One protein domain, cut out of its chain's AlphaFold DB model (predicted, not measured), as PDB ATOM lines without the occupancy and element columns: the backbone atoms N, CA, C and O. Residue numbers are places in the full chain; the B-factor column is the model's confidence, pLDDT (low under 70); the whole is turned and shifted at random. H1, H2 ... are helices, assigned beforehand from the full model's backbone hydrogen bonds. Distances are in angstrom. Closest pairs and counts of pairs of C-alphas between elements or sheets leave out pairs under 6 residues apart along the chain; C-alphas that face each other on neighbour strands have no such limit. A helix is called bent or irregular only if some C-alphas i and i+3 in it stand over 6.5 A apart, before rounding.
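AT A GLANCE: This is residues 148 to 228 of the 249 residues of an uncharacterized protein of archaeon (UniProt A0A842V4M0). Picture a flat zigzag of three long helices: H1 and H2 lie side by side as a close helical hairpin, and H3 folds back from the far end of H2 and splays away from it, so that H2 and H3 make a narrow V. The last part of H3, residues 218 to 228, sticks out free. The printed part has 81 residues, with three named helices in the order H1, H2, H3 and no named strand; the class is all helix. The whole is loose, with a radius of gyration of the C-alphas of 15.2 A, and spans 47 by 33 by 12 A.

IN THESE COORDINATES: Find C-alpha 148 at (19.439, 5.801, -52.457); from there H1, residues 148 to 170, runs 32.8 A. Next look at C-alpha 178, at (17.956, 37.429, -33.916), where H2, residues 178 to 201, begins its 34.8 A. H2 is only just irregular: C-alphas 196 and 199 are 6.8 A apart. H3, residues 207 to 228, runs 31.1 A to C-alpha 228 at (-2.229, 33.278, -37.449).

HOW THE PARTS SIT: H1 and H2 touch, and their closest C-alphas, those of Gly 152 and Ala 197, are 4.3 A apart. This hairpin has a shallow tilt of 10 degrees, opposite ways. H2 and H3 are also a hairpin, but only just touch, with 3 pairs of C-alphas within 8 A, through residues 195 to 199 and 209 to 213 alone. Their closest C-alphas, those of Pro 199 and Glu 210, are 6.8 A apart. They run opposite ways at a shallow tilt of 27 degrees. H1 and H3 are apart. In H1 and H3 every O i to N i+4 pair is within hydrogen-bond range; in H2, 17 of 20 are.

THE WHOLE: Look to Glu 174 and Thr 204 for the two C-alphas farthest apart, 47.1 A. The printed part has no cut. The link from H1 to H2 is short, and that from H2 to H3 is tight. The mean pLDDT of the printed part is 87.7, and residues 203 to 206 are under 70.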
ATOM      1  N   GLU A 148      20.457   5.121 -53.265       90.56
ATOM      2  CA  GLU A 148      19.439   5.801 -52.457       90.56
ATOM      3  C   GLU A 148      20.056   6.458 -51.221       90.56
ATOM      4  O   GLU A 148      19.877   7.658 -51.012       90.56
ATOM      5  N   LEU A 149      20.898   5.730 -50.485       90.75
ATOM      6  CA  LEU A 149      21.642   6.255 -49.339       90.75
ATOM      7  C   LEU A 149      22.494   7.471 -49.717       90.75
ATOM      8  O   LEU A 149      22.570   8.441 -48.962       90.75
ATOM      9  N   SER A 150      23.102   7.446 -50.904       90.62
ATOM     10  CA  SER A 150      23.904   8.563 -51.413       90.62
ATOM     11  C   SER A 150      23.044   9.801 -51.689       90.62
ATOM     12  O   SER A 150      23.439  10.917 -51.349       90.62
ATOM     13  N   ILE A 151      21.845   9.616 -52.250       92.88
ATOM     14  CA  ILE A 151      20.869  10.696 -52.458       92.88
ATOM     15  C   ILE A 151      20.390  11.250 -51.110       92.88
ATOM     16  O   ILE A 151      20.353  12.466 -50.937       92.88
ATOM     17  N   GLY A 152      20.075  10.383 -50.143       93.06
ATOM     18  CA  GLY A 152      19.682  10.782 -48.789       93.06
ATOM     19  C   GLY A 152      20.758  11.613 -48.091       93.06
ATOM     20  O   GLY A 152      20.479  12.698 -47.580       93.06
ATOM     21  N   ALA A 153      22.014  11.160 -48.150       90.56
ATOM     22  CA  ALA A 153      23.154  11.922 -47.646       90.56
ATOM     23  C   ALA A 153      23.297  13.276 -48.362       90.56
ATOM     24  O   ALA A 153      23.524  14.297 -47.712       90.56
ATOM     25  N   GLY A 154      23.100  13.311 -49.684       92.25
ATOM     26  CA  GLY A 154      23.096  14.544 -50.472       92.25
ATOM     27  C   GLY A 154      22.024  15.543 -50.024       92.25
ATOM     28  O   GLY A 154      22.329  16.722 -49.861       92.25
ATOM     29  N   ILE A 155      20.797  15.080 -49.759       93.69
ATOM     30  CA  ILE A 155      19.697  15.915 -49.243       93.69
ATOM     31  C   ILE A 155      20.074  16.535 -47.893       93.69
ATOM     32  O   ILE A 155      19.880  17.735 -47.703       93.69
ATOM     33  N   ILE A 156      20.660  15.754 -46.979       92.00
ATOM     34  CA  ILE A 156      21.107  16.251 -45.667       92.00
ATOM     35  C   ILE A 156      22.185  17.322 -45.832       92.00
ATOM     36  O   ILE A 156      22.081  18.388 -45.231       92.00
ATOM     37  N   ILE A 157      23.197  17.067 -46.668       89.25
ATOM     38  CA  ILE A 157      24.283  18.025 -46.919       89.25
ATOM     39  C   ILE A 157      23.719  19.327 -47.497       89.25
ATOM     40  O   ILE A 157      24.059  20.407 -47.022       89.25
ATOM     41  N   LEU A 158      22.833  19.246 -48.494       90.94
ATOM     42  CA  LEU A 158      22.204  20.425 -49.091       90.94
ATOM     43  C   LEU A 158      21.335  21.186 -48.085       90.94
ATOM     44  O   LEU A 158      21.428  22.410 -48.008       90.94
ATOM     45  N   GLY A 159      20.534  20.472 -47.293       92.38
ATOM     46  CA  GLY A 159      19.707  21.054 -46.239       92.38
ATOM     47  C   GLY A 159      20.543  21.785 -45.194       92.38
ATOM     48  O   GLY A 159      20.220  22.911 -44.836       92.38
ATOM     49  N   LEU A 160      21.665  21.195 -44.788       88.81
ATOM     50  CA  LEU A 160      22.609  21.775 -43.840       88.81
ATOM     51  C   LEU A 160      23.271  23.048 -44.385       88.81
ATOM     52  O   LEU A 160      23.300  24.072 -43.705       88.81
ATOM     53  N   LEU A 161      23.741  23.015 -45.637       89.00
ATOM     54  CA  LEU A 161      24.322  24.185 -46.305       89.00
ATOM     55  C   LEU A 161      23.305  25.323 -46.442       89.00
ATOM     56  O   LEU A 161      23.632  26.489 -46.205       89.00
ATOM     57  N   PHE A 162      22.072  24.985 -46.816       91.06
ATOM     58  CA  PHE A 162      20.995  25.952 -46.966       91.06
ATOM     59  C   PHE A 162      20.563  26.531 -45.612       91.06
ATOM     60  O   PHE A 162      20.454  27.751 -45.478       91.06
ATOM     61  N   ALA A 163      20.406  25.689 -44.588       91.12
ATOM     62  CA  ALA A 163      20.083  26.104 -43.226       91.12
ATOM     63  C   ALA A 163      21.138  27.067 -42.673       91.12
ATOM     64  O   ALA A 163      20.795  28.137 -42.172       91.12
ATOM     65  N   ASP A 164      22.423  26.744 -42.838       88.25
ATOM     66  CA  ASP A 164      23.536  27.600 -42.421       88.25
ATOM     67  C   ASP A 164      23.543  28.948 -43.144       88.25
ATOM     68  O   ASP A 164      23.859  29.984 -42.550       88.25
ATOM     69  N   PHE A 165      23.219  28.954 -44.437       90.25
ATOM     70  CA  PHE A 165      23.144  30.179 -45.222       90.25
ATOM     71  C   PHE A 165      22.039  31.108 -44.710       90.25
ATOM     72  O   PHE A 165      22.281  32.305 -44.525       90.25
ATOM     73  N   ILE A 166      20.850  30.565 -44.438       92.94
ATOM     74  CA  ILE A 166      19.726  31.333 -43.895       92.94
ATOM     75  C   ILE A 166      20.017  31.776 -42.458       92.94
ATOM     76  O   ILE A 166      19.866  32.960 -42.154       92.94
ATOM     77  N   ARG A 167      20.533  30.882 -41.604       89.94
ATOM     78  CA  ARG A 167      20.924  31.186 -40.218       89.94
ATOM     79  C   ARG A 167      21.872  32.380 -40.158       89.94
ATOM     80  O   ARG A 167      21.590  33.337 -39.448       89.94
ATOM     81  N   LYS A 168      22.940  32.375 -40.967       89.88
ATOM     82  CA  LYS A 168      23.930  33.471 -41.032       89.88
ATOM     83  C   LYS A 168      23.354  34.791 -41.538       89.88
ATOM     84  O   LYS A 168      23.909  35.843 -41.229       89.88
ATOM     85  N   LYS A 169      22.310  34.754 -42.370       91.56
ATOM     86  CA  LYS A 169      21.617  35.968 -42.819       91.56
ATOM     87  C   LYS A 169      20.743  36.541 -41.710       91.56
ATOM     88  O   LYS A 169      20.801  37.740 -41.473       91.56
ATOM     89  N   VAL A 170      19.981  35.691 -41.026       91.31
ATOM     90  CA  VAL A 170      19.057  36.103 -39.958       91.31
ATOM     91  C   VAL A 170      19.812  36.555 -38.711       91.31
ATOM     92  O   VAL A 170      19.469  37.582 -38.137       91.31
ATOM     93  N   SER A 171      20.895  35.868 -38.339       88.94
ATOM     94  CA  SER A 171      21.707  36.224 -37.169       88.94
ATOM     95  C   SER A 171      22.397  37.588 -37.298       88.94
ATOM     96  O   SER A 171      22.839  38.149 -36.305       88.94
ATOM     97  N   LYS A 172      22.532  38.116 -38.522       90.31
ATOM     98  CA  LYS A 172      23.115  39.438 -38.795       90.31
ATOM     99  C   LYS A 172      22.084  40.565 -38.820       90.31
ATOM    100  O   LYS A 172      22.478  41.720 -38.921       90.31
ATOM    101  N   MET A 173      20.789  40.250 -38.787       90.44
ATOM    102  CA  MET A 173      19.750  41.274 -38.716       90.44
ATOM    103  C   MET A 173      19.684  41.841 -37.297       90.44
ATOM    104  O   MET A 173      19.780  41.092 -36.325       90.44
ATOM    105  N   GLU A 174      19.487  43.153 -37.175       83.38
ATOM    106  CA  GLU A 174      19.283  43.846 -35.898       83.38
ATOM    107  C   GLU A 174      17.844  43.623 -35.400       83.38
ATOM    108  O   GLU A 174      17.003  44.517 -35.417       83.38
ATOM    109  N   LEU A 175      17.528  42.386 -35.012       82.56
ATOM    110  CA  LEU A 175      16.267  42.047 -34.353       82.56
ATOM    111  C   LEU A 175      16.522  41.806 -32.862       82.56
ATOM    112  O   LEU A 175      17.530  41.183 -32.526       82.56
ATOM    113  N   PRO A 176      15.585  42.185 -31.970       78.06
ATOM    114  CA  PRO A 176      15.714  41.980 -30.522       78.06
ATOM    115  C   PRO A 176      15.806  40.498 -30.104       78.06
ATOM    116  O   PRO A 176      16.004  40.208 -28.930       78.06
ATOM    117  N   PHE A 177      15.657  39.560 -31.051       82.31
ATOM    118  CA  PHE A 177      15.725  38.111 -30.834       82.31
ATOM    119  C   PHE A 177      16.361  37.351 -32.020       82.31
ATOM    120  O   PHE A 177      15.967  36.231 -32.350       82.31
ATOM    121  N   ASN A 178      17.315  37.978 -32.714       86.56
ATOM    122  CA  ASN A 178      17.956  37.429 -33.916       86.56
ATOM    123  C   ASN A 178      18.676  36.085 -33.684       86.56
ATOM    124  O   ASN A 178      18.562  35.189 -34.521       86.56
ATOM    125  N   GLU A 179      19.372  35.915 -32.557       85.12
ATOM    126  CA  GLU A 179      20.099  34.683 -32.233       85.12
ATOM    127  C   GLU A 179      19.135  33.505 -32.061       85.12
ATOM    128  O   GLU A 179      19.249  32.510 -32.781       85.12
ATOM    129  N   GLY A 180      18.119  33.658 -31.204       88.81
ATOM    130  CA  GLY A 180      17.105  32.628 -30.973       88.81
ATOM    131  C   GLY A 180      16.288  32.304 -32.227       88.81
ATOM    132  O   GLY A 180      16.074  31.135 -32.544       88.81
ATOM    133  N   ALA A 181      15.887  33.320 -32.997       88.75
ATOM    134  CA  ALA A 181      15.171  33.110 -34.254       88.75
ATOM    135  C   ALA A 181      16.027  32.360 -35.289       88.75
ATOM    136  O   ALA A 181      15.527  31.469 -35.972       88.75
ATOM    137  N   SER A 182      17.320  32.684 -35.393       91.94
ATOM    138  CA  SER A 182      18.221  32.022 -36.341       91.94
ATOM    139  C   SER A 182      18.427  30.538 -36.019       91.94
ATOM    140  O   SER A 182      18.474  29.721 -36.940       91.94
ATOM    141  N   GLU A 183      18.483  30.183 -34.731       90.62
ATOM    142  CA  GLU A 183      18.615  28.796 -34.281       90.62
ATOM    143  C   GLU A 183      17.346  27.989 -34.559       90.62
ATOM    144  O   GLU A 183      17.415  26.877 -35.080       90.62
ATOM    145  N   LEU A 184      16.175  28.578 -34.293       91.31
ATOM    146  CA  LEU A 184      14.892  27.948 -34.604       91.31
ATOM    147  C   LEU A 184      14.744  27.690 -36.106       91.31
ATOM    148  O   LEU A 184      14.364  26.594 -36.504       91.31
ATOM    149  N   ILE A 185      15.091  28.667 -36.951       91.88
ATOM    150  CA  ILE A 185      15.031  28.506 -38.412       91.88
ATOM    151  C   ILE A 185      15.978  27.399 -38.877       91.88
ATOM    152  O   ILE A 185      15.588  26.563 -39.692       91.88
ATOM    153  N   TYR A 186      17.202  27.366 -38.346       90.62
ATOM    154  CA  TYR A 186      18.155  26.301 -38.641       90.62
ATOM    155  C   TYR A 186      17.596  24.925 -38.253       90.62
ATOM    156  O   TYR A 186      17.592  24.011 -39.078       90.62
ATOM    157  N   GLY A 187      17.058  24.799 -37.034       91.31
ATOM    158  CA  GLY A 187      16.449  23.567 -36.539       91.31
ATOM    159  C   GLY A 187      15.273  23.102 -37.398       91.31
ATOM    160  O   GLY A 187      15.191  21.924 -37.732       91.31
ATOM    161  N   VAL A 188      14.405  24.024 -37.827       91.75
ATOM    162  CA  VAL A 188      13.262  23.719 -38.700       91.75
ATOM    163  C   VAL A 188      13.725  23.226 -40.073       91.75
ATOM    164  O   VAL A 188      13.267  22.180 -40.527       91.75
ATOM    165  N   ILE A 189      14.655  23.930 -40.730       93.69
ATOM    166  CA  ILE A 189      15.165  23.515 -42.049       93.69
ATOM    167  C   ILE A 189      15.847  22.147 -41.947       93.69
ATOM    168  O   ILE A 189      15.618  21.282 -42.795       93.69
ATOM    169  N   MET A 190      16.646  21.924 -40.900       92.44
ATOM    170  CA  MET A 190      17.340  20.655 -40.714       92.44
ATOM    171  C   MET A 190      16.368  19.514 -40.396       92.44
ATOM    172  O   MET A 190      16.508  18.424 -40.945       92.44
ATOM    173  N   PHE A 191      15.335  19.761 -39.589       90.06
ATOM    174  CA  PHE A 191      14.262  18.795 -39.360       90.06
ATOM    175  C   PHE A 191      13.617  18.353 -40.681       90.06
ATOM    176  O   PHE A 191      13.520  17.157 -40.949       90.06
ATOM    177  N   PHE A 192      13.262  19.301 -41.554       89.12
ATOM    178  CA  PHE A 192      12.701  18.980 -42.867       89.12
ATOM    179  C   PHE A 192      13.678  18.219 -43.767       89.12
ATOM    180  O   PHE A 192      13.278  17.252 -44.412       89.12
ATOM    181  N   ALA A 193      14.951  18.615 -43.798       92.44
ATOM    182  CA  ALA A 193      15.966  17.915 -44.579       92.44
ATOM    183  C   ALA A 193      16.150  16.462 -44.109       92.44
ATOM    184  O   ALA A 193      16.257  15.558 -44.937       92.44
ATOM    185  N   LEU A 194      16.131  16.226 -42.793       90.50
ATOM    186  CA  LEU A 194      16.213  14.886 -42.216       90.50
ATOM    187  C   LEU A 194      14.996  14.037 -42.603       90.50
ATOM    188  O   LEU A 194      15.163  12.917 -43.082       90.50
ATOM    189  N   VAL A 195      13.786  14.585 -42.457       87.06
ATOM    190  CA  VAL A 195      12.538  13.905 -42.841       87.06
ATOM    191  C   VAL A 195      12.518  13.594 -44.339       87.06
ATOM    192  O   VAL A 195      12.115  12.504 -44.726       87.06
ATOM    193  N   MET A 196      13.002  14.503 -45.189       87.94
ATOM    194  CA  MET A 196      13.069  14.297 -46.639       87.94
ATOM    195  C   MET A 196      14.124  13.259 -47.049       87.94
ATOM    196  O   MET A 196      13.955  12.561 -48.050       87.94
ATOM    197  N   ALA A 197      15.213  13.148 -46.290       90.38
ATOM    198  CA  ALA A 197      16.245  12.146 -46.519       90.38
ATOM    199  C   ALA A 197      15.835  10.754 -46.017       90.38
ATOM    200  O   ALA A 197      16.283   9.757 -46.576       90.38
ATOM    201  N   LEU A 198      14.974  10.671 -44.998       87.50
ATOM    202  CA  LEU A 198      14.608   9.426 -44.319       87.50
ATOM    203  C   LEU A 198      14.097   8.308 -45.257       87.50
ATOM    204  O   LEU A 198      14.580   7.181 -45.129       87.50
ATOM    205  N   PRO A 199      13.222   8.575 -46.254       84.19
ATOM    206  CA  PRO A 199      12.767   7.554 -47.201       84.19
ATOM    207  C   PRO A 199      13.892   6.962 -48.058       84.19
ATOM    208  O   PRO A 199      13.750   5.874 -48.600       84.19
ATOM    209  N   LYS A 200      15.024   7.666 -48.189       88.12
ATOM    210  CA  LYS A 200      16.167   7.239 -49.006       88.12
ATOM    211  C   LYS A 200      17.071   6.217 -48.311       88.12
ATOM    212  O   LYS A 200      17.998   5.718 -48.933       88.12
ATOM    213  N   PHE A 201      16.823   5.884 -47.043       84.56
ATOM    214  CA  PHE A 201      17.634   4.918 -46.295       84.56
ATOM    215  C   PHE A 201      17.194   3.450 -46.474       84.56
ATOM    216  O   PHE A 201      17.531   2.605 -45.649       84.56
ATOM    217  N   GLY A 202      16.473   3.122 -47.556       70.31
ATOM    218  CA  GLY A 202      16.191   1.732 -47.945       70.31
ATOM    219  C   GLY A 202      15.178   1.003 -47.056       70.31
ATOM    220  O   GLY A 202      15.117  -0.224 -47.045       70.31
ATOM    221  N   LEU A 203      14.377   1.742 -46.291       65.94
ATOM    222  CA  LEU A 203      13.275   1.179 -45.522       65.94
ATOM    223  C   LEU A 203      12.134   0.849 -46.507       65.94
ATOM    224  O   LEU A 203      11.335   1.712 -46.867       65.94
ATOM    225  N   THR A 204      12.074  -0.405 -46.960       58.91
ATOM    226  CA  THR A 204      11.199  -0.921 -48.039       58.91
ATOM    227  C   THR A 204       9.694  -0.752 -47.784       58.91
ATOM    228  O   THR A 204       8.896  -0.883 -48.703       58.91
ATOM    229  N   ASN A 205       9.300  -0.407 -46.553       64.44
ATOM    230  CA  ASN A 205       7.924  -0.105 -46.144       64.44
ATOM    231  C   ASN A 205       7.792   1.344 -45.639       64.44
ATOM    232  O   ASN A 205       7.157   1.611 -44.618       64.44
ATOM    233  N   THR A 206       8.446   2.294 -46.307       66.88
ATOM    234  CA  THR A 206       8.460   3.703 -45.878       66.88
ATOM    235  C   THR A 206       7.182   4.453 -46.150       66.88
ATOM    236  O   THR A 206       7.041   5.529 -45.584       66.88
ATOM    237  N   SER A 207       6.232   3.910 -46.914       75.25
ATOM    238  CA  SER A 207       4.977   4.610 -47.212       75.25
ATOM    239  C   SER A 207       4.265   5.059 -45.935       75.25
ATOM    240  O   SER A 207       3.891   6.217 -45.811       75.25
ATOM    241  N   LEU A 208       4.193   4.188 -44.921       76.31
ATOM    242  CA  LEU A 208       3.589   4.536 -43.630       76.31
ATOM    243  C   LEU A 208       4.367   5.624 -42.890       76.31
ATOM    244  O   LEU A 208       3.769   6.495 -42.263       76.31
ATOM    245  N   LEU A 209       5.698   5.574 -42.949       77.81
ATOM    246  CA  LEU A 209       6.552   6.547 -42.281       77.81
ATOM    247  C   LEU A 209       6.460   7.913 -42.977       77.81
ATOM    248  O   LEU A 209       6.229   8.922 -42.318       77.81
ATOM    249  N   GLU A 210       6.563   7.935 -44.305       76.69
ATOM    250  CA  GLU A 210       6.441   9.123 -45.150       76.69
ATOM    251  C   GLU A 210       5.065   9.780 -44.996       76.69
ATOM    252  O   GLU A 210       4.984  10.990 -44.777       76.69
ATOM    253  N   ASP A 211       3.991   8.992 -45.033       85.31
ATOM    254  CA  ASP A 211       2.629   9.500 -44.888       85.31
ATOM    255  C   ASP A 211       2.368  10.013 -43.470       85.31
ATOM    256  O   ASP A 211       1.795  11.089 -43.304       85.31
ATOM    257  N   SER A 212       2.868   9.323 -42.438       84.88
ATOM    258  CA  SER A 212       2.774   9.806 -41.052       84.88
ATOM    259  C   SER A 212       3.467  11.159 -40.884       84.88
ATOM    260  O   SER A 212       2.888  12.088 -40.317       84.88
ATOM    261  N   PHE A 213       4.677  11.315 -41.429       79.75
ATOM    262  CA  PHE A 213       5.385  12.595 -41.404       79.75
ATOM    263  C   PHE A 213       4.643  13.682 -42.191       79.75
ATOM    264  O   PHE A 213       4.499  14.800 -41.687       79.75
ATOM    265  N   LYS A 214       4.118  13.371 -43.384       83.81
ATOM    266  CA  LYS A 214       3.315  14.312 -44.184       83.81
ATOM    267  C   LYS A 214       2.080  14.788 -43.429       83.81
ATOM    268  O   LYS A 214       1.831  15.992 -43.397       83.81
ATOM    269  N   PHE A 215       1.326  13.883 -42.805       89.88
ATOM    270  CA  PHE A 215       0.113  14.242 -42.070       89.88
ATOM    271  C   PHE A 215       0.406  15.073 -40.818       89.88
ATOM    272  O   PHE A 215      -0.313  16.040 -40.566       89.88
ATOM    273  N   ILE A 216       1.479  14.775 -40.077       89.12
ATOM    274  CA  ILE A 216       1.905  15.595 -38.929       89.12
ATOM    275  C   ILE A 216       2.247  17.020 -39.385       89.12
ATOM    276  O   ILE A 216       1.748  17.994 -38.819       89.12
ATOM    277  N   VAL A 217       3.058  17.155 -40.441       86.38
ATOM    278  CA  VAL A 217       3.448  18.462 -40.991       86.38
ATOM    279  C   VAL A 217       2.234  19.227 -41.522       86.38
ATOM    280  O   VAL A 217       2.109  20.426 -41.263       86.38
ATOM    281  N   LEU A 218       1.319  18.555 -42.226       91.44
ATOM    282  CA  LEU A 218       0.062  19.142 -42.701       91.44
ATOM    283  C   LEU A 218      -0.803  19.644 -41.544       91.44
ATOM    284  O   LEU A 218      -1.285  20.774 -41.597       91.44
ATOM    285  N   GLY A 219      -0.960  18.847 -40.484       94.38
ATOM    286  CA  GLY A 219      -1.731  19.220 -39.300       94.38
ATOM    287  C   GLY A 219      -1.172  20.465 -38.608       94.38
ATOM    288  O   GLY A 219      -1.914  21.410 -38.341       94.38
ATOM    289  N   ILE A 220       0.147  20.510 -38.396       91.44
ATOM    290  CA  ILE A 220       0.830  21.673 -37.812       91.44
ATOM    291  C   ILE A 220       0.673  22.905 -38.713       91.44
ATOM    292  O   ILE A 220       0.366  23.991 -38.224       91.44
ATOM    293  N   SER A 221       0.828  22.737 -40.028       91.31
ATOM    294  CA  SER A 221       0.720  23.830 -41.001       91.31
ATOM    295  C   SER A 221      -0.689  24.427 -41.045       91.31
ATOM    296  O   SER A 221      -0.840  25.648 -41.018       91.31
ATOM    297  N   LEU A 222      -1.725  23.581 -41.060       95.69
ATOM    298  CA  LEU A 222      -3.123  24.013 -41.006       95.69
ATOM    299  C   LEU A 222      -3.446  24.697 -39.672       95.69
ATOM    300  O   LEU A 222      -4.073  25.756 -39.664       95.69
ATOM    301  N   GLY A 223      -2.967  24.143 -38.554       95.56
ATOM    302  CA  GLY A 223      -3.143  24.730 -37.226       95.56
ATOM    303  C   GLY A 223      -2.520  26.124 -37.110       95.56
ATOM    304  O   GLY A 223      -3.194  27.066 -36.693       95.56
ATOM    305  N   LEU A 224      -1.265  26.284 -37.543       94.12
ATOM    306  CA  LEU A 224      -0.575  27.579 -37.579       94.12
ATOM    307  C   LEU A 224      -1.255  28.567 -38.528       94.12
ATOM    308  O   LEU A 224      -1.433  29.727 -38.164       94.12
ATOM    309  N   SER A 225      -1.664  28.116 -39.717       95.19
ATOM    310  CA  SER A 225      -2.363  28.960 -40.690       95.19
ATOM    311  C   SER A 225      -3.650  29.548 -40.103       95.19
ATOM    312  O   SER A 225      -3.865  30.759 -40.185       95.19
ATOM    313  N   LEU A 226      -4.463  28.722 -39.436       96.44
ATOM    314  CA  LEU A 226      -5.692  29.163 -38.775       96.44
ATOM    315  C   LEU A 226      -5.410  30.065 -37.568       96.44
ATOM    316  O   LEU A 226      -6.047  31.108 -37.431       96.44
ATOM    317  N   ALA A 227      -4.444  29.706 -36.718       95.06
ATOM    318  CA  ALA A 227      -4.088  30.497 -35.540       95.06
ATOM    319  C   ALA A 227      -3.604  31.905 -35.920       95.06
ATOM    320  O   ALA A 227      -4.069  32.897 -35.355       95.06
ATOM    321  N   ILE A 228      -2.723  32.001 -36.921       94.44
ATOM    322  CA  ILE A 228      -2.229  33.278 -37.449       94.44
ATOM    323  C   ILE A 228      -3.377  34.049 -38.114       94.44
ATOM    324  O   ILE A 228      -3.547  35.234 -37.833       94.44
TER     325      ILE A 228